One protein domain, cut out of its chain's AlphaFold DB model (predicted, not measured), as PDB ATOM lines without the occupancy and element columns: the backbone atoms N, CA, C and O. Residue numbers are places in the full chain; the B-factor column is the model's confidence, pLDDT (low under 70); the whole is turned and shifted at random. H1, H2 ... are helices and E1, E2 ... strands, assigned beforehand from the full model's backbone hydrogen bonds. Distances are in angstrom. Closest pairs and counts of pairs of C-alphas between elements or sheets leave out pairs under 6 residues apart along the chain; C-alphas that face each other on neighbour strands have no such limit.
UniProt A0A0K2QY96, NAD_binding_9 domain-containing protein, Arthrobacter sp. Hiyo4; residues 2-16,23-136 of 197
ATOM      1  N   LEU A   2     -20.476  33.111   0.493       94.62
ATOM      2  CA  LEU A   2     -20.216  32.883   1.929       94.62
ATOM      3  C   LEU A   2     -18.788  33.259   2.351       94.62
ATOM      4  O   LEU A   2     -18.619  34.018   3.298       94.62
ATOM      5  N   GLU A   3     -17.777  32.807   1.605       95.31
ATOM      6  CA  GLU A   3     -16.373  33.140   1.886       95.31
ATOM      7  C   GLU A   3     -16.144  34.645   2.054       95.31
ATOM      8  O   GLU A   3     -15.463  35.072   2.982       95.31
ATOM      9  N   ARG A   4     -16.783  35.460   1.209       95.19
ATOM     10  CA  ARG A   4     -16.580  36.905   1.227       95.19
ATOM     11  C   ARG A   4     -17.217  37.573   2.427       95.19
ATOM     12  O   ARG A   4     -16.595  38.455   3.007       95.19
ATOM     13  N   LEU A   5     -18.398  37.121   2.842       94.94
ATOM     14  CA  LEU A   5     -19.014  37.592   4.084       94.94
ATOM     15  C   LEU A   5     -18.123  37.278   5.292       94.94
ATOM     16  O   LEU A   5     -17.875  38.157   6.114       94.94
ATOM     17  N   LEU A   6     -17.597  36.052   5.361       95.69
ATOM     18  CA  LEU A   6     -16.747  35.616   6.470       95.69
ATOM     19  C   LEU A   6     -15.419  36.375   6.519       95.69
ATOM     20  O   LEU A   6     -14.985  36.796   7.586       95.69
ATOM     21  N   ALA A   7     -14.791  36.605   5.373       95.50
ATOM     22  CA  ALA A   7     -13.561  37.377   5.314       95.50
ATOM     23  C   ALA A   7     -13.753  38.856   5.668       95.50
ATOM     24  O   ALA A   7     -12.895  39.444   6.323       95.50
ATOM     25  N   HIS A   8     -14.882  39.461   5.290       94.69
ATOM     26  CA  HIS A   8     -15.214  40.808   5.749       94.69
ATOM     27  C   HIS A   8     -15.469  40.847   7.259       94.69
ATOM     28  O   HIS A   8     -15.007  41.780   7.911       94.69
ATOM     29  N   ALA A   9     -16.139  39.839   7.825       94.12
ATOM     30  CA  ALA A   9     -16.300  39.721   9.274       94.12
ATOM     31  C   ALA A   9     -14.940  39.593   9.981       94.12
ATOM     32  O   ALA A   9     -14.694  40.298  10.958       94.12
ATOM     33  N   ALA A  10     -14.026  38.778   9.443       93.44
ATOM     34  CA  ALA A  10     -12.665  38.635   9.958       93.44
ATOM     35  C   ALA A  10     -11.877  39.955   9.890       93.44
ATOM     36  O   ALA A  10     -11.279  40.375  10.877       93.44
ATOM     37  N   ALA A  11     -11.910  40.641   8.744       92.94
ATOM     38  CA  ALA A  11     -11.238  41.927   8.569       92.94
ATOM     39  C   ALA A  11     -11.814  43.009   9.496       92.94
ATOM     40  O   ALA A  11     -11.068  43.807  10.060       92.94
ATOM     41  N   TYR A  12     -13.136  43.019   9.690       92.62
ATOM     42  CA  TYR A  12     -13.789  43.933  10.621       92.62
ATOM     43  C   TYR A  12     -13.355  43.665  12.066       92.62
ATOM     44  O   TYR A  12     -12.987  44.614  12.758       92.62
ATOM     45  N   ALA A  13     -13.348  42.398  12.496       90.81
ATOM     46  CA  ALA A  13     -12.893  41.988  13.825       90.81
ATOM     47  C   ALA A  13     -11.406  42.301  14.058       90.81
ATOM     48  O   ALA A  13     -11.014  42.644  15.164       90.81
ATOM     49  N   ALA A  14     -10.563  42.227  13.026       90.06
ATOM     50  CA  ALA A  14      -9.157  42.613  13.141       90.06
ATOM     51  C   ALA A  14      -8.973  44.135  13.297       90.06
ATOM     52  O   ALA A  14      -8.062  44.583  13.991       90.06
ATOM     53  N   ALA A  15      -9.828  44.936  12.654       91.56
ATOM     54  CA  ALA A  15      -9.762  46.397  12.698       91.56
ATOM     55  C   ALA A  15     -10.425  47.016  13.944       91.56
ATOM     56  O   ALA A  15     -10.143  48.166  14.274       91.56
ATOM     57  N   HIS A  16     -11.305  46.280  14.628       87.19
ATOM     58  CA  HIS A  16     -12.044  46.757  15.796       87.19
ATOM     59  C   HIS A  16     -11.798  45.815  16.971       87.19
ATOM     60  O   HIS A  16     -11.997  44.617  16.846       87.19
ATOM     61  N   HIS A  23     -24.662  35.695  12.722       96.00
ATOM     62  CA  HIS A  23     -25.252  34.407  12.387       96.00
ATOM     63  C   HIS A  23     -25.650  34.401  10.914       96.00
ATOM     64  O   HIS A  23     -26.280  35.352  10.442       96.00
ATOM     65  N   ILE A  24     -25.264  33.353  10.188       96.19
ATOM     66  CA  ILE A  24     -25.562  33.187   8.766       96.19
ATOM     67  C   ILE A  24     -26.362  31.904   8.572       96.19
ATOM     68  O   ILE A  24     -25.845  30.810   8.783       96.19
ATOM     69  N   ASP A  25     -27.588  32.036   8.078       96.00
ATOM     70  CA  ASP A  25     -28.374  30.911   7.584       96.00
ATOM     71  C   ASP A  25     -28.182  30.754   6.072       96.00
ATOM     72  O   ASP A  25     -28.363  31.697   5.296       96.00
ATOM     73  N   VAL A  26     -27.842  29.543   5.640       95.75
ATOM     74  CA  VAL A  26     -27.778  29.156   4.228       95.75
ATOM     75  C   VAL A  26     -28.888  28.148   3.971       95.75
ATOM     76  O   VAL A  26     -28.877  27.064   4.544       95.75
ATOM     77  N   ILE A  27     -29.850  28.508   3.123       95.56
ATOM     78  CA  ILE A  27     -31.014  27.680   2.801       95.56
ATOM     79  C   ILE A  27     -30.947  27.290   1.323       95.56
ATOM     80  O   ILE A  27     -31.055  28.159   0.458       95.56
ATOM     81  N   ASP A  28     -30.785  26.001   1.039       94.62
ATOM     82  CA  ASP A  28     -30.765  25.429  -0.314       94.62
ATOM     83  C   ASP A  28     -31.314  23.996  -0.247       94.62
ATOM     84  O   ASP A  28     -30.981  23.300   0.700       94.62
ATOM     85  N   PRO A  29     -32.157  23.508  -1.177       95.56
ATOM     86  CA  PRO A  29     -32.639  22.123  -1.136       95.56
ATOM     87  C   PRO A  29     -31.555  21.056  -1.373       95.56
ATOM     88  O   PRO A  29     -31.835  19.873  -1.195       95.56
ATOM     89  N   TYR A  30     -30.348  21.444  -1.784       93.94
ATOM     90  CA  TYR A  30     -29.226  20.548  -2.039       93.94
ATOM     91  C   TYR A  30     -28.063  20.822  -1.076       93.94
ATOM     92  O   TYR A  30     -27.925  21.939  -0.569       93.94
ATOM     93  N   PRO A  31     -27.164  19.842  -0.864       92.31
ATOM     94  CA  PRO A  31     -26.053  20.006   0.061       92.31
ATOM     95  C   PRO A  31     -25.190  21.228  -0.260       92.31
ATOM     96  O   PRO A  31     -24.687  21.385  -1.380       92.31
ATOM     97  N   ALA A  32     -24.958  22.062   0.756       93.56
ATOM     98  CA  ALA A  32     -24.142  23.266   0.640       93.56
ATOM     99  C   ALA A  32     -22.745  22.951   0.093       93.56
ATOM    100  O   ALA A  32     -22.178  21.908   0.413       93.56
ATOM    101  N   GLY A  33     -22.180  23.856  -0.709       92.62
ATOM    102  CA  GLY A  33     -20.936  23.637  -1.450       92.62
ATOM    103  C   GLY A  33     -21.246  23.400  -2.930       92.62
ATOM    104  O   GLY A  33     -21.410  24.381  -3.652       92.62
ATOM    105  N   PRO A  34     -21.353  22.142  -3.398       93.50
ATOM    106  CA  PRO A  34     -21.639  21.834  -4.801       93.50
ATOM    107  C   PRO A  34     -23.075  22.156  -5.254       93.50
ATOM    108  O   PRO A  34     -23.298  22.353  -6.451       93.50
ATOM    109  N   GLY A  35     -24.049  22.189  -4.335       93.75
ATOM    110  CA  GLY A  35     -25.461  22.391  -4.667       93.75
ATOM    111  C   GLY A  35     -25.989  21.363  -5.679       93.75
ATOM    112  O   GLY A  35     -25.507  20.233  -5.758       93.75
ATOM    113  N   HIS A  36     -26.985  21.756  -6.473       93.94
ATOM    114  CA  HIS A  36     -27.569  20.891  -7.507       93.94
ATOM    115  C   HIS A  36     -26.669  20.704  -8.738       93.94
ATOM    116  O   HIS A  36     -26.606  19.627  -9.318       93.94
ATOM    117  N   VAL A  37     -25.993  21.771  -9.172       94.06
ATOM    118  CA  VAL A  37     -25.357  21.834 -10.500       94.06
ATOM    119  C   VAL A  37     -24.040  21.060 -10.545       94.06
ATOM    120  O   VAL A  37     -23.711  20.423 -11.548       94.06
ATOM    121  N   TRP A  38     -23.275  21.095  -9.455       95.50
ATOM    122  CA  TRP A  38     -21.930  20.527  -9.393       95.50
ATOM    123  C   TRP A  38     -21.877  19.298  -8.492       95.50
ATOM    124  O   TRP A  38     -20.904  19.093  -7.780       95.50
ATOM    125  N   GLN A  39     -22.921  18.470  -8.483       92.75
ATOM    126  CA  GLN A  39     -22.934  17.286  -7.626       92.75
ATOM    127  C   GLN A  39     -21.741  16.358  -7.922       92.75
ATOM    128  O   GLN A  39     -21.555  15.978  -9.081       92.75
ATOM    129  N   PRO A  40     -20.951  15.951  -6.907       86.50
ATOM    130  CA  PRO A  40     -19.793  15.075  -7.112       86.50
ATOM    131  C   PRO A  40     -20.137  13.684  -7.664       86.50
ATOM    132  O   PRO A  40     -19.271  13.027  -8.226       86.50
ATOM    133  N   GLY A  41     -21.387  13.233  -7.507       87.81
ATOM    134  CA  GLY A  41     -21.854  11.926  -7.986       87.81
ATOM    135  C   GLY A  41     -22.338  11.895  -9.441       87.81
ATOM    136  O   GLY A  41     -22.751  10.838  -9.907       87.81
ATOM    137  N   GLN A  42     -22.338  13.025 -10.160       93.62
ATOM    138  CA  GLN A  42     -22.789  13.061 -11.556       93.62
ATOM    139  C   GLN A  42     -21.729  12.514 -12.529       93.62
ATOM    140  O   GLN A  42     -20.550  12.409 -12.194       93.62
ATOM    141  N   SER A  43     -22.140  12.212 -13.766       95.25
ATOM    142  CA  SER A  43     -21.223  11.755 -14.816       95.25
ATOM    143  C   SER A  43     -20.079  12.744 -15.049       95.25
ATOM    144  O   SER A  43     -20.300  13.947 -15.207       95.25
ATOM    145  N   ARG A  44     -18.853  12.225 -15.169       94.81
ATOM    146  CA  ARG A  44     -17.662  13.031 -15.489       94.81
ATOM    147  C   ARG A  44     -17.639  13.578 -16.909       94.81
ATOM    148  O   ARG A  44     -16.871  14.489 -17.188       94.81
ATOM    149  N   LEU A  45     -18.508  13.074 -17.785       95.25
ATOM    150  CA  LEU A  45     -18.687  13.619 -19.133       95.25
ATOM    151  C   LEU A  45     -19.408  14.975 -19.123       95.25
ATOM    152  O   LEU A  45     -19.400  15.687 -20.125       95.25
ATOM    153  N   TYR A  46     -20.023  15.361 -18.001       96.81
ATOM    154  CA  TYR A  46     -20.581  16.697 -17.835       96.81
ATOM    155  C   TYR A  46     -19.480  17.672 -17.455       96.81
ATOM    156  O   TYR A  46     -19.153  17.835 -16.281       96.81
ATOM    157  N   LEU A  47     -18.912  18.325 -18.465       97.19
ATOM    158  CA  LEU A  47     -17.841  19.296 -18.293       97.19
ATOM    159  C   LEU A  47     -18.375  20.675 -17.881       97.19
ATOM    160  O   LEU A  47     -19.521  21.060 -18.157       97.19
ATOM    161  N   MET A  48     -17.523  21.430 -17.197       97.19
ATOM    162  CA  MET A  48     -17.668  22.874 -17.073       97.19
ATOM    163  C   MET A  48     -17.540  23.506 -18.464       97.19
ATOM    164  O   MET A  48     -16.786  23.035 -19.308       97.19
ATOM    165  N   ASN A  49     -18.255  24.600 -18.704       96.69
ATOM    166  CA  ASN A  49     -18.167  25.374 -19.947       96.69
ATOM    167  C   ASN A  49     -16.985  26.363 -19.963       96.69
ATOM    168  O   ASN A  49     -16.875  27.168 -20.884       96.69
ATOM    169  N   THR A  50     -16.116  26.306 -18.954       96.06
ATOM    170  CA  THR A  50     -14.974  27.206 -18.784       96.06
ATOM    171  C   THR A  50     -13.730  26.416 -18.382       96.06
ATOM    172  O   THR A  50     -13.841  25.412 -17.676       96.06
ATOM    173  N   GLN A  51     -12.552  26.876 -18.812       98.00
ATOM    174  CA  GLN A  51     -11.268  26.260 -18.469       98.00
ATOM    175  C   GLN A  51     -10.943  26.353 -16.975       98.00
ATOM    176  O   GLN A  51     -11.328  27.317 -16.317       98.00
ATOM    177  N   SER A  52     -10.142  25.414 -16.467       97.25
ATOM    178  CA  SER A  52      -9.765  25.297 -15.048       97.25
ATOM    179  C   SER A  52      -9.156  26.565 -14.423       97.25
ATOM    180  O   SER A  52      -9.349  26.798 -13.231       97.25
ATOM    181  N   PHE A  53      -8.465  27.418 -15.183       95.38
ATOM    182  CA  PHE A  53      -7.903  28.672 -14.649       95.38
ATOM    183  C   PHE A  53      -8.933  29.753 -14.300       95.38
ATOM    184  O   PHE A  53      -8.582  30.738 -13.656       95.38
ATOM    185  N   TYR A  54     -10.185  29.604 -14.732       93.88
ATOM    186  CA  TYR A  54     -11.183  30.665 -14.621       93.88
ATOM    187  C   TYR A  54     -12.169  30.505 -13.449       93.88
ATOM    188  O   TYR A  54     -12.364  31.469 -12.707       93.88
ATOM    189  N   PRO A  55     -12.835  29.348 -13.234       88.25
ATOM    190  CA  PRO A  55     -13.892  29.258 -12.242       88.25
ATOM    191  C   PRO A  55     -13.289  29.203 -10.837       88.25
ATOM    192  O   PRO A  55     -12.689  28.209 -10.438       88.25
ATOM    193  N   THR A  56     -13.485  30.249 -10.037       88.88
ATOM    194  CA  THR A  56     -13.057  30.262  -8.635       88.88
ATOM    195  C   THR A  56     -14.107  30.890  -7.734       88.88
ATOM    196  O   THR A  56     -14.756  31.869  -8.098       88.88
ATOM    197  N   VAL A  57     -14.258  30.327  -6.533       92.75
ATOM    198  CA  VAL A  57     -15.032  30.957  -5.452       92.75
ATOM    199  C   VAL A  57     -14.151  31.795  -4.526       92.75
ATOM    200  O   VAL A  57     -14.680  32.583  -3.746       92.75
ATOM    201  N   ILE A  58     -12.827  31.643  -4.640       95.75
ATOM    202  CA  ILE A  58     -11.816  32.380  -3.885       95.75
ATOM    203  C   ILE A  58     -11.157  33.392  -4.829       95.75
ATOM    204  O   ILE A  58     -10.430  32.977  -5.737       95.75
ATOM    205  N   PRO A  59     -11.415  34.700  -4.678       91.94
ATOM    206  CA  PRO A  59     -10.801  35.704  -5.534       91.94
ATOM    207  C   PRO A  59      -9.338  35.952  -5.144       91.94
ATOM    208  O   PRO A  59      -8.929  35.720  -4.005       91.94
ATOM    209  N   GLU A  60      -8.569  36.467  -6.102       90.94
ATOM    210  CA  GLU A  60      -7.144  36.802  -5.949       90.94
ATOM    211  C   GLU A  60      -6.869  38.315  -6.030       90.94
ATOM    212  O   GLU A  60      -5.712  38.723  -6.014       90.94
ATOM    213  N   ASP A  61      -7.906  39.158  -6.126       92.12
ATOM    214  CA  ASP A  61      -7.737  40.616  -6.177       92.12
ATOM    215  C   ASP A  61      -7.249  41.142  -4.811       92.12
ATOM    216  O   ASP A  61      -7.993  41.055  -3.829       92.12
ATOM    217  N   PRO A  62      -6.034  41.719  -4.727       91.25
ATOM    218  CA  PRO A  62      -5.448  42.172  -3.466       91.25
ATOM    219  C   PRO A  62      -6.170  43.379  -2.850       91.25
ATOM    220  O   PRO A  62      -5.891  43.734  -1.708       91.25
ATOM    221  N   ARG A  63      -7.083  44.028  -3.584       94.62
ATOM    222  CA  ARG A  63      -7.909  45.134  -3.069       94.62
ATOM    223  C   ARG A  63      -9.095  44.644  -2.239       94.62
ATOM    224  O   ARG A  63      -9.744  45.450  -1.575       94.62
ATOM    225  N   LEU A  64      -9.418  43.353  -2.310       94.44
ATOM    226  CA  LEU A  64     -10.483  42.741  -1.520       94.44
ATOM    227  C   LEU A  64      -9.978  42.368  -0.123       94.44
ATOM    228  O   LEU A  64      -8.777  42.241   0.112       94.44
ATOM    229  N   ALA A  65     -10.911  42.144   0.808       94.19
ATOM    230  CA  ALA A  65     -10.568  41.565   2.101       94.19
ATOM    231  C   ALA A  65      -9.822  40.229   1.894       94.19
ATOM    232  O   ALA A  65     -10.277  39.414   1.076       94.19
ATOM    233  N   PRO A  66      -8.716  39.974   2.621       94.75
ATOM    234  CA  PRO A  66      -7.957  38.737   2.487       94.75
ATOM    235  C   PRO A  66      -8.860  37.511   2.590       94.75
ATOM    236  O   PRO A  66      -9.748  37.454   3.440       94.75
ATOM    237  N   SER A  67      -8.665  36.544   1.696       95.44
ATOM    238  CA  SER A  67      -9.477  35.331   1.713       95.44
ATOM    239  C   SER A  67      -9.263  34.557   3.009       95.44
ATOM    240  O   SER A  67      -8.125  34.333   3.419       95.44
ATOM    241  N   LEU A  68     -10.359  34.152   3.652       95.12
ATOM    242  CA  LEU A  68     -10.301  33.489   4.959       95.12
ATOM    243  C   LEU A  68      -9.691  32.081   4.858       95.12
ATOM    244  O   LEU A  68      -8.927  31.642   5.718       95.12
ATOM    245  N   ALA A  69     -10.047  31.360   3.797       94.81
ATOM    246  CA  ALA A  69      -9.595  30.003   3.527       94.81
ATOM    247  C   ALA A  69      -9.670  29.688   2.028       94.81
ATOM    248  O   ALA A  69     -10.173  30.494   1.240       94.81
ATOM    249  N   GLY A  70      -9.210  28.497   1.645       94.12
ATOM    250  CA  GLY A  70      -9.261  28.031   0.270       94.12
ATOM    251  C   GLY A  70      -8.232  28.684  -0.648       94.12
ATOM    252  O   GLY A  70      -7.336  29.433  -0.256       94.12
ATOM    253  N   THR A  71      -8.349  28.343  -1.924       95.81
ATOM    254  CA  THR A  71      -7.541  28.889  -3.012       95.81
ATOM    255  C   THR A  71      -8.331  28.808  -4.316       95.81
ATOM    256  O   THR A  71      -9.467  28.329  -4.313       95.81
ATOM    257  N   THR A  72      -7.780  29.280  -5.434       96.75
ATOM    258  CA  THR A  72      -8.452  29.138  -6.732       96.75
ATOM    259  C   THR A  72      -8.567  27.682  -7.150       96.75
ATOM    260  O   THR A  72      -7.771  26.846  -6.721       96.75
ATOM    261  N   PHE A  73      -9.534  27.361  -8.014       97.62
ATOM    262  CA  PHE A  73      -9.659  25.995  -8.522       97.62
ATOM    263  C   PHE A  73      -8.366  25.517  -9.197       97.62
ATOM    264  O   PHE A  73      -7.927  24.402  -8.938       97.62
ATOM    265  N   ASP A  74      -7.696  26.370  -9.977       97.81
ATOM    266  CA  ASP A  74      -6.454  25.990 -10.658       97.81
ATOM    267  C   ASP A  74      -5.310  25.683  -9.687       97.81
ATOM    268  O   ASP A  74      -4.605  24.681  -9.838       97.81
ATOM    269  N   ARG A  75      -5.158  26.494  -8.631       97.31
ATOM    270  CA  ARG A  75      -4.178  26.228  -7.568       97.31
ATOM    271  C   ARG A  75      -4.539  24.979  -6.772       97.31
ATOM    272  O   ARG A  75      -3.640  24.226  -6.394       97.31
ATOM    273  N   TRP A  76      -5.827  24.746  -6.519       97.81
ATOM    274  CA  TRP A  76      -6.303  23.536  -5.855       97.81
ATOM    275  C   TRP A  76      -5.988  22.300  -6.702       97.81
ATOM    276  O   TRP A  76      -5.312  21.399  -6.213       97.81
ATOM    277  N   ARG A  77      -6.350  22.300  -7.988       98.00
ATOM    278  CA  ARG A  77      -6.037  21.247  -8.969       98.00
ATOM    279  C   ARG A  77      -4.537  20.943  -8.995       98.00
ATOM    280  O   ARG A  77      -4.139  19.797  -8.798       98.00
ATOM    281  N   ALA A  78      -3.698  21.968  -9.154       98.19
ATOM    282  CA  ALA A  78      -2.240  21.820  -9.173       98.19
ATOM    283  C   ALA A  78      -1.658  21.323  -7.837       98.19
ATOM    284  O   ALA A  78      -0.598  20.694  -7.808       98.19
ATOM    285  N   ARG A  79      -2.315  21.606  -6.704       97.94
ATOM    286  CA  ARG A  79      -1.948  21.025  -5.407       97.94
ATOM    287  C   ARG A  79      -2.291  19.541  -5.369       97.94
ATOM    288  O   ARG A  79      -1.404  18.759  -5.067       97.94
ATOM    289  N   GLN A  80      -3.508  19.161  -5.752       98.06
ATOM    290  CA  GLN A  80      -3.936  17.760  -5.735       98.06
ATOM    291  C   GLN A  80      -3.148  16.872  -6.712       98.06
ATOM    292  O   GLN A  80      -3.016  15.679  -6.474       98.06
ATOM    293  N   GLN A  81      -2.589  17.435  -7.787       97.69
ATOM    294  CA  GLN A  81      -1.669  16.712  -8.673       97.69
ATOM    295  C   GLN A  81      -0.326  16.377  -8.008       97.69
ATOM    296  O   GLN A  81       0.248  15.328  -8.284       97.69
ATOM    297  N   ARG A  82       0.194  17.273  -7.159       97.62
ATOM    298  CA  ARG A  82       1.494  17.104  -6.488       97.62
ATOM    299  C   ARG A  82       1.372  16.329  -5.181       97.62
ATOM    300  O   ARG A  82       2.218  15.504  -4.870       97.62
ATOM    301  N   GLU A  83       0.324  16.629  -4.429       97.00
ATOM    302  CA  GLU A  83       0.045  16.095  -3.103       97.00
ATOM    303  C   GLU A  83      -1.465  15.817  -3.008       97.00
ATOM    304  O   GLU A  83      -2.233  16.648  -2.511       97.00
ATOM    305  N   PRO A  84      -1.928  14.688  -3.581       96.12
ATOM    306  CA  PRO A  84      -3.340  14.341  -3.585       96.12
ATOM    307  C   PRO A  84      -3.833  14.069  -2.169       96.12
ATOM    308  O   PRO A  84      -3.242  13.287  -1.422       96.12
ATOM    309  N   MET A  85      -4.975  14.654  -1.820       94.81
ATOM    310  CA  MET A  85      -5.641  14.353  -0.559       94.81
ATOM    311  C   MET A  85      -5.995  12.855  -0.481       94.81
ATOM    312  O   MET A  85      -6.529  12.298  -1.449       94.81
ATOM    313  N   PRO A  86      -5.805  12.204   0.684       95.50
ATOM    314  CA  PRO A  86      -6.158  10.792   0.860       95.50
ATOM    315  C   PRO A  86      -7.633  10.496   0.555       95.50
ATOM    316  O   PRO A  86      -7.960   9.448   0.005       95.50
ATOM    317  N   ALA A  87      -8.513  11.456   0.856       94.25
ATOM    318  CA  ALA A  87      -9.958  11.349   0.680       94.25
ATOM    319  C   ALA A  87     -10.438  11.415  -0.783       94.25
ATOM    320  O   ALA A  87     -11.636  11.268  -1.025       94.25
ATOM    321  N   LEU A  88      -9.548  11.650  -1.758       95.75
ATOM    322  CA  LEU A  88      -9.934  11.582  -3.166       95.75
ATOM    323  C   LEU A  88     -10.325  10.145  -3.544       95.75
ATOM    324  O   LEU A  88      -9.791   9.161  -3.028       95.75
ATOM    325  N   THR A  89     -11.254  10.012  -4.475       95.69
ATOM    326  CA  THR A  89     -11.598   8.742  -5.125       95.69
ATOM    327  C   THR A  89     -10.579   8.401  -6.214       95.69
ATOM    328  O   THR A  89      -9.774   9.242  -6.624       95.69
ATOM    329  N   LEU A  90     -10.593   7.154  -6.700       95.44
ATOM    330  CA  LEU A  90      -9.731   6.748  -7.815       95.44
ATOM    331  C   LEU A  90     -10.017   7.581  -9.072       95.44
ATOM    332  O   LEU A  90      -9.084   8.092  -9.687       95.44
ATOM    333  N   ASP A  91     -11.291   7.797  -9.386       95.62
ATOM    334  CA  ASP A  91     -11.688   8.595 -10.541       95.62
ATOM    335  C   ASP A  91     -11.281  10.069 -10.379       95.62
ATOM    336  O   ASP A  91     -10.887  10.718 -11.348       95.62
ATOM    337  N   GLU A  92     -11.359  10.640  -9.165       97.19
ATOM    338  CA  GLU A  92     -10.914  12.023  -8.905       97.19
ATOM    339  C   GLU A  92      -9.416  12.143  -9.156       97.19
ATOM    340  O   GLU A  92      -8.996  13.057  -9.860       97.19
ATOM    341  N   ARG A  93      -8.629  11.186  -8.654       97.31
ATOM    342  CA  ARG A  93      -7.186  11.125  -8.910       97.31
ATOM    343  C   ARG A  93      -6.869  10.960 -10.395       97.31
ATOM    344  O   ARG A  93      -5.991  11.655 -10.893       97.31
ATOM    345  N   SER A  94      -7.581  10.077 -11.094       96.88
ATOM    346  CA  SER A  94      -7.379   9.842 -12.526       96.88
ATOM    347  C   SER A  94      -7.644  11.106 -13.344       96.88
ATOM    348  O   SER A  94      -6.759  11.541 -14.080       96.88
ATOM    349  N   GLU A  95      -8.794  11.762 -13.144       97.75
ATOM    350  CA  GLU A  95      -9.107  13.019 -13.835       97.75
ATOM    351  C   GLU A  95      -8.085  14.108 -13.491       97.75
ATOM    352  O   GLU A  95      -7.519  14.724 -14.391       97.75
ATOM    353  N   LEU A  96      -7.778  14.302 -12.203       98.00
ATOM    354  CA  LEU A  96      -6.794  15.292 -11.764       98.00
ATOM    355  C   LEU A  96      -5.416  15.058 -12.378       98.00
ATOM    356  O   LEU A  96      -4.756  16.032 -12.718       98.00
ATOM    357  N   SER A  97      -4.978  13.807 -12.537       97.25
ATOM    358  CA  SER A  97      -3.651  13.489 -13.079       97.25
ATOM    359  C   SER A  97      -3.453  13.969 -14.521       97.25
ATOM    360  O   SER A  97      -2.340  14.334 -14.890       97.25
ATOM    361  N   ALA A  98      -4.534  14.025 -15.307       96.06
ATOM    362  CA  ALA A  98      -4.505  14.439 -16.709       96.06
ATOM    363  C   ALA A  98      -5.005  15.878 -16.935       96.06
ATOM    364  O   ALA A  98      -4.720  16.462 -17.975       96.06
ATOM    365  N   LEU A  99      -5.748  16.455 -15.982       98.06
ATOM    366  CA  LEU A  99      -6.403  17.752 -16.146       98.06
ATOM    367  C   LEU A  99      -5.409  18.923 -16.069       98.06
ATOM    368  O   LEU A  99      -4.891  19.260 -14.997       98.06
ATOM    369  N   GLY A 100      -5.184  19.599 -17.191       98.25
ATOM    370  CA  GLY A 100      -4.395  20.821 -17.294       98.25
ATOM    371  C   GLY A 100      -5.172  22.098 -16.947       98.25
ATOM    372  O   GLY A 100      -6.398  22.140 -16.889       98.25
ATOM    373  N   SER A 101      -4.434  23.195 -16.753       97.94
ATOM    374  CA  SER A 101      -4.993  24.519 -16.416       97.94
ATOM    375  C   SER A 101      -5.952  25.059 -17.496       97.94
ATOM    376  O   SER A 101      -6.953  25.704 -17.186       97.94
ATOM    377  N   ARG A 102      -5.688  24.750 -18.777       98.19
ATOM    378  CA  ARG A 102      -6.518  25.163 -19.926       98.19
ATOM    379  C   ARG A 102      -7.593  24.147 -20.320       98.19
ATOM    380  O   ARG A 102      -8.332  24.407 -21.264       98.19
ATOM    381  N   ASP A 103      -7.696  23.035 -19.603       97.88
ATOM    382  CA  ASP A 103      -8.701  22.014 -19.876       97.88
ATOM    383  C   ASP A 103      -9.996  22.302 -19.116       97.88
ATOM    384  O   ASP A 103     -10.022  23.069 -18.145       97.88
ATOM    385  N   PHE A 104     -11.077  21.670 -19.568       97.94
ATOM    386  CA  PHE A 104     -12.413  21.808 -18.999       97.94
ATOM    387  C   PHE A 104     -12.640  20.701 -17.959       97.94
ATOM    388  O   PHE A 104     -12.747  19.536 -18.343       97.94
ATOM    389  N   PRO A 105     -12.704  21.025 -16.656       97.75
ATOM    390  CA  PRO A 105     -12.922  20.023 -15.617       97.75
ATOM    391  C   PRO A 105     -14.340  19.459 -15.699       97.75
ATOM    392  O   PRO A 105     -15.268  20.151 -16.135       97.75
ATOM    393  N   SER A 106     -14.551  18.246 -15.195       97.94
ATOM    394  CA  SER A 106     -15.908  17.773 -14.945       97.94
ATOM    395  C   SER A 106     -16.592  18.631 -13.876       97.94
ATOM    396  O   SER A 106     -15.976  19.132 -12.927       97.94
ATOM    397  N   ARG A 107     -17.912  18.782 -13.991       97.69
ATOM    398  CA  ARG A 107     -18.740  19.426 -12.964       97.69
ATOM    399  C   ARG A 107     -18.657  18.678 -11.634       97.69
ATOM    400  O   ARG A 107     -18.734  19.313 -10.589       97.69
ATOM    401  N   ALA A 108     -18.467  17.356 -11.670       97.19
ATOM    402  CA  ALA A 108     -18.259  16.530 -10.485       97.19
ATOM    403  C   ALA A 108     -16.975  16.922  -9.733       97.19
ATOM    404  O   ALA A 108     -17.014  17.164  -8.524       97.19
ATOM    405  N   LEU A 109     -15.851  17.057 -10.448       97.62
ATOM    406  CA  LEU A 109     -14.577  17.458  -9.851       97.62
ATOM    407  C   LEU A 109     -14.607  18.912  -9.358       97.62
ATOM    408  O   LEU A 109     -14.088  19.208  -8.280       97.62
ATOM    409  N   TYR A 110     -15.268  19.814 -10.087       97.69
ATOM    410  CA  TYR A 110     -15.495  21.174  -9.590       97.69
ATOM    411  C   TYR A 110     -16.331  21.169  -8.298       97.69
ATOM    412  O   TYR A 110     -16.017  21.871  -7.338       97.69
ATOM    413  N   GLY A 111     -17.336  20.296  -8.219       96.75
ATOM    414  CA  GLY A 111     -18.101  20.029  -7.005       96.75
ATOM    415  C   GLY A 111     -17.262  19.605  -5.808       96.75
ATOM    416  O   GLY A 111     -17.474  20.092  -4.694       96.75
ATOM    417  N   ARG A 112     -16.274  18.728  -6.032       97.00
ATOM    418  CA  ARG A 112     -15.300  18.334  -5.004       97.00
ATOM    419  C   ARG A 112     -14.531  19.542  -4.479       97.00
ATOM    420  O   ARG A 112     -14.418  19.698  -3.266       97.00
ATOM    421  N   TYR A 113     -14.052  20.410  -5.366       96.94
ATOM    422  CA  TYR A 113     -13.381  21.649  -4.971       96.94
ATOM    423  C   TYR A 113     -14.284  22.552  -4.115       96.94
ATOM    424  O   TYR A 113     -13.835  23.069  -3.088       96.94
ATOM    425  N   LEU A 114     -15.561  22.702  -4.485       97.00
ATOM    426  CA  LEU A 114     -16.526  23.495  -3.713       97.00
ATOM    427  C   LEU A 114     -16.780  22.907  -2.320       97.00
ATOM    428  O   LEU A 114     -16.850  23.662  -1.350       97.00
ATOM    429  N   ARG A 115     -16.872  21.574  -2.205       95.69
ATOM    430  CA  ARG A 115     -16.970  20.877  -0.913       95.69
ATOM    431  C   ARG A 115     -15.737  21.142  -0.050       95.69
ATOM    432  O   ARG A 115     -15.892  21.656   1.048       95.69
ATOM    433  N   CYS A 116     -14.535  20.880  -0.568       95.88
ATOM    434  CA  CYS A 116     -13.292  21.107   0.176       95.88
ATOM    435  C   CYS A 116     -13.156  22.566   0.628       95.88
ATOM    436  O   CYS A 116     -12.789  22.828   1.768       95.88
ATOM    437  N   THR A 117     -13.498  23.516  -0.244       96.56
ATOM    438  CA  THR A 117     -13.449  24.941   0.093       96.56
ATOM    439  C   THR A 117     -14.436  25.292   1.204       96.56
ATOM    440  O   THR A 117     -14.092  26.053   2.105       96.56
ATOM    441  N   LEU A 118     -15.655  24.744   1.172       96.69
ATOM    442  CA  LEU A 118     -16.629  24.953   2.240       96.69
ATOM    443  C   LEU A 118     -16.137  24.372   3.570       96.69
ATOM    444  O   LEU A 118     -16.204  25.061   4.586       96.69
ATOM    445  N   ASP A 119     -15.604  23.152   3.550       96.06
ATOM    446  CA  ASP A 119     -15.077  22.488   4.743       96.06
ATOM    447  C   ASP A 119     -13.943  23.330   5.362       96.06
ATOM    448  O   ASP A 119     -13.980  23.648   6.551       96.06
ATOM    449  N   GLU A 120     -13.000  23.814   4.543       96.12
ATOM    450  CA  GLU A 120     -11.931  24.722   4.983       96.12
ATOM    451  C   GLU A 120     -12.457  26.037   5.584       96.12
ATOM    452  O   GLU A 120     -11.892  26.532   6.560       96.12
ATOM    453  N   LEU A 121     -13.518  26.617   5.013       96.25
ATOM    454  CA  LEU A 121     -14.119  27.855   5.519       96.25
ATOM    455  C   LEU A 121     -14.817  27.643   6.860       96.25
ATOM    456  O   LEU A 121     -14.644  28.444   7.775       96.25
ATOM    457  N   THR A 122     -15.591  26.567   6.983       96.56
ATOM    458  CA  THR A 122     -16.313  26.242   8.223       96.56
ATOM    459  C   THR A 122     -15.368  25.885   9.370       96.56
ATOM    460  O   THR A 122     -15.663  26.194  10.520       96.56
ATOM    461  N   ALA A 123     -14.192  25.329   9.067       96.75
ATOM    462  CA  ALA A 123     -13.148  25.071  10.056       96.75
ATOM    463  C   ALA A 123     -12.421  26.342  10.543       96.75
ATOM    464  O   ALA A 123     -11.684  26.280  11.524       96.75
ATOM    465  N   LYS A 124     -12.592  27.482   9.859       95.69
ATOM    466  CA  LYS A 124     -11.881  28.742  10.136       95.69
ATOM    467  C   LYS A 124     -12.820  29.914  10.420       95.69
ATOM    468  O   LYS A 124     -12.453  31.060  10.169       95.69
ATOM    469  N   LEU A 125     -14.038  29.645  10.890       95.31
ATOM    470  CA  LEU A 125     -14.983  30.713  11.210       95.31
ATOM    471  C   LEU A 125     -14.367  31.698  12.220       95.31
ATOM    472  O   LEU A 125     -13.782  31.249  13.205       95.31
ATOM    473  N   PRO A 126     -14.484  33.020  11.992       92.88
ATOM    474  CA  PRO A 126     -14.033  34.007  12.965       92.88
ATOM    475  C   PRO A 126     -14.825  33.906  14.272       92.88
ATOM    476  O   PRO A 126     -15.994  33.515  14.271       92.88
ATOM    477  N   ASP A 127     -14.215  34.334  15.374       91.06
ATOM    478  CA  ASP A 127     -14.875  34.347  16.679       91.06
ATOM    479  C   ASP A 127     -16.181  35.156  16.651       91.06
ATOM    480  O   ASP A 127     -16.247  36.262  16.109       91.06
ATOM    481  N   GLY A 128     -17.232  34.590  17.250       92.25
ATOM    482  CA  GLY A 128     -18.575  35.181  17.278       92.25
ATOM    483  C   GLY A 128     -19.375  35.034  15.975       92.25
ATOM    484  O   GLY A 128     -20.539  35.452  15.921       92.25
ATOM    485  N   VAL A 129     -18.802  34.392  14.949       95.69
ATOM    486  CA  VAL A 129     -19.492  34.054  13.700       95.69
ATOM    487  C   VAL A 129     -19.963  32.601  13.719       95.69
ATOM    488  O   VAL A 129     -19.213  31.687  14.044       95.69
ATOM    489  N   SER A 130     -21.210  32.369  13.317       96.62
ATOM    490  CA  SER A 130     -21.777  31.026  13.155       96.62
ATOM    491  C   SER A 130     -22.494  30.888  11.817       96.62
ATOM    492  O   SER A 130     -23.059  31.852  11.298       96.62
ATOM    493  N   VAL A 131     -22.468  29.678  11.256       97.56
ATOM    494  CA  VAL A 131     -23.127  29.353   9.988       97.56
ATOM    495  C   VAL A 131     -24.004  28.123  10.186       97.56
ATOM    496  O   VAL A 131     -23.538  27.116  10.711       97.56
ATOM    497  N   SER A 132     -25.265  28.208   9.773       97.31
ATOM    498  CA  SER A 132     -26.219  27.097   9.785       97.31
ATOM    499  C   SER A 132     -26.679  26.787   8.367       97.31
ATOM    500  O   SER A 132     -27.110  27.674   7.633       97.31
ATOM    501  N   PHE A 133     -26.575  25.518   7.977       97.06
ATOM    502  CA  PHE A 133     -27.022  25.037   6.673       97.06
ATOM    503  C   PHE A 133     -28.371  24.339   6.814       97.06
ATOM    504  O   PHE A 133     -28.542  23.458   7.657       97.06
ATOM    505  N   HIS A 134     -29.318  24.715   5.963       96.56
ATOM    506  CA  HIS A 134     -30.664  24.163   5.926       96.56
ATOM    507  C   HIS A 134     -30.911  23.571   4.546       96.56
ATOM    508  O   HIS A 134     -31.133  24.316   3.591       96.56
ATOM    509  N   GLU A 135     -30.917  22.240   4.458       96.19
ATOM    510  CA  GLU A 135     -31.256  21.510   3.229       96.19
ATOM    511  C   GLU A 135     -32.769  21.567   2.951       96.19
ATOM    512  O   GLU A 135     -33.511  20.607   3.165       96.19
ATOM    513  N   LYS A 136     -33.265  22.761   2.610       95.94
ATOM    514  CA  LYS A 136     -34.691  23.087   2.477       95.94
ATOM    515  C   LYS A 136     -34.917  24.108   1.369       95.94
ATOM    516  O   LYS A 136     -34.064  24.936   1.071       95.94
TER     517      LYS A 136
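This is residues 2 to 16 and 23 to 136 of the 197 residues of the protein "NAD_binding_9 domain-containing protein" of Arthrobacter sp. Hiyo4 (UniProt A0A0K2QY96). One long helix, H4, runs through the middle, with H2 and H3 set crosswise near its first half; H1 extends beyond its other end in nearly the same direction, and a small parallel pair of strands, E1 and E2, forms a ribbon to one side. A long loop, residues 29 to 72, leaves E1, passes the beginning of H4 and comes back near H1 before it enters H2. The printed part has 129 residues, with four named helices and two named strands in the order H1, E1, H2, H3, H4, E2; the sheet order is E1, E2, and its strands are parallel. The class is mixed, helices and strands, with 62 residues, under half, in named elements. The whole is compact, with a radius of gyration of the C-alphas of 15.4 A and spans of 46 by 35 by 28 A.

H1, residues 2 to 15, begins at C-alpha 2 (-20.216, 32.883, 1.929) and is 20.2 A long. E1, residues 23 to 28, measures 16.5 A. H2, residues 73 to 82, measures 14.4 A, and H3, residues 90 to 98, 12.9 A. H4, residues 107 to 122, begins at C-alpha 107 (-18.740, 19.426, -12.964) and is 22.4 A long. E2, residues 129 to 135, measures 20.1 A and ends at C-alpha 135 (-31.256, 21.510, 3.229).

E1 and E2 are parallel neighbours at 18 degrees, with N 26 and O 132 at 2.8 A and N 134 and O 26 at 2.8 A, within hydrogen-bond range. E1, the helices H2, H3 and H4, and E2 make a strand-helix-strand unit, two parallel neighbour strands with helices between them along the chain. The closest C-alphas of H1 and E2 are those of Ala 9 and Val 129, 7.9 A apart. H1 and H4 are close but not clearly touching, closest at the C-alphas of Glu 3 and Leu 121, 6.8 A; they run the same way at a shallow tilt of 26 degrees. H4, with residues 110 to 113 alone, only just touches H2, with 3 pairs of C-alphas within 8 A; the closest are those of Phe 73 and Tyr 113, 6.7 A, and the lines are about perpendicular at 86 degrees. H2 and H3 touch, about perpendicular at 78 degrees, closest at the C-alphas of Gln 81 and Ser 97, 5.8 A. H3 and H4 are close but not clearly touching, with the C-alphas of Glu 92 and Leu 109 closest at 6.6 A. H1 and H2 are apart. Every O i to N i+4 pair is within hydrogen-bond range in H1 and H4; the counts are 5 of 6 in H2 and 4 of 5 in H3.

The C-alphas of His 16 and Leu 45 are the two farthest apart, at 48.6 A. Residues 17 to 22 are not printed, and C-alphas 16 and 23 are 18.4 A apart across the cut. The link from E1 to H2, 44 residues, is long. The mean pLDDT of the printed part is 95.3, and no printed residue is under 70.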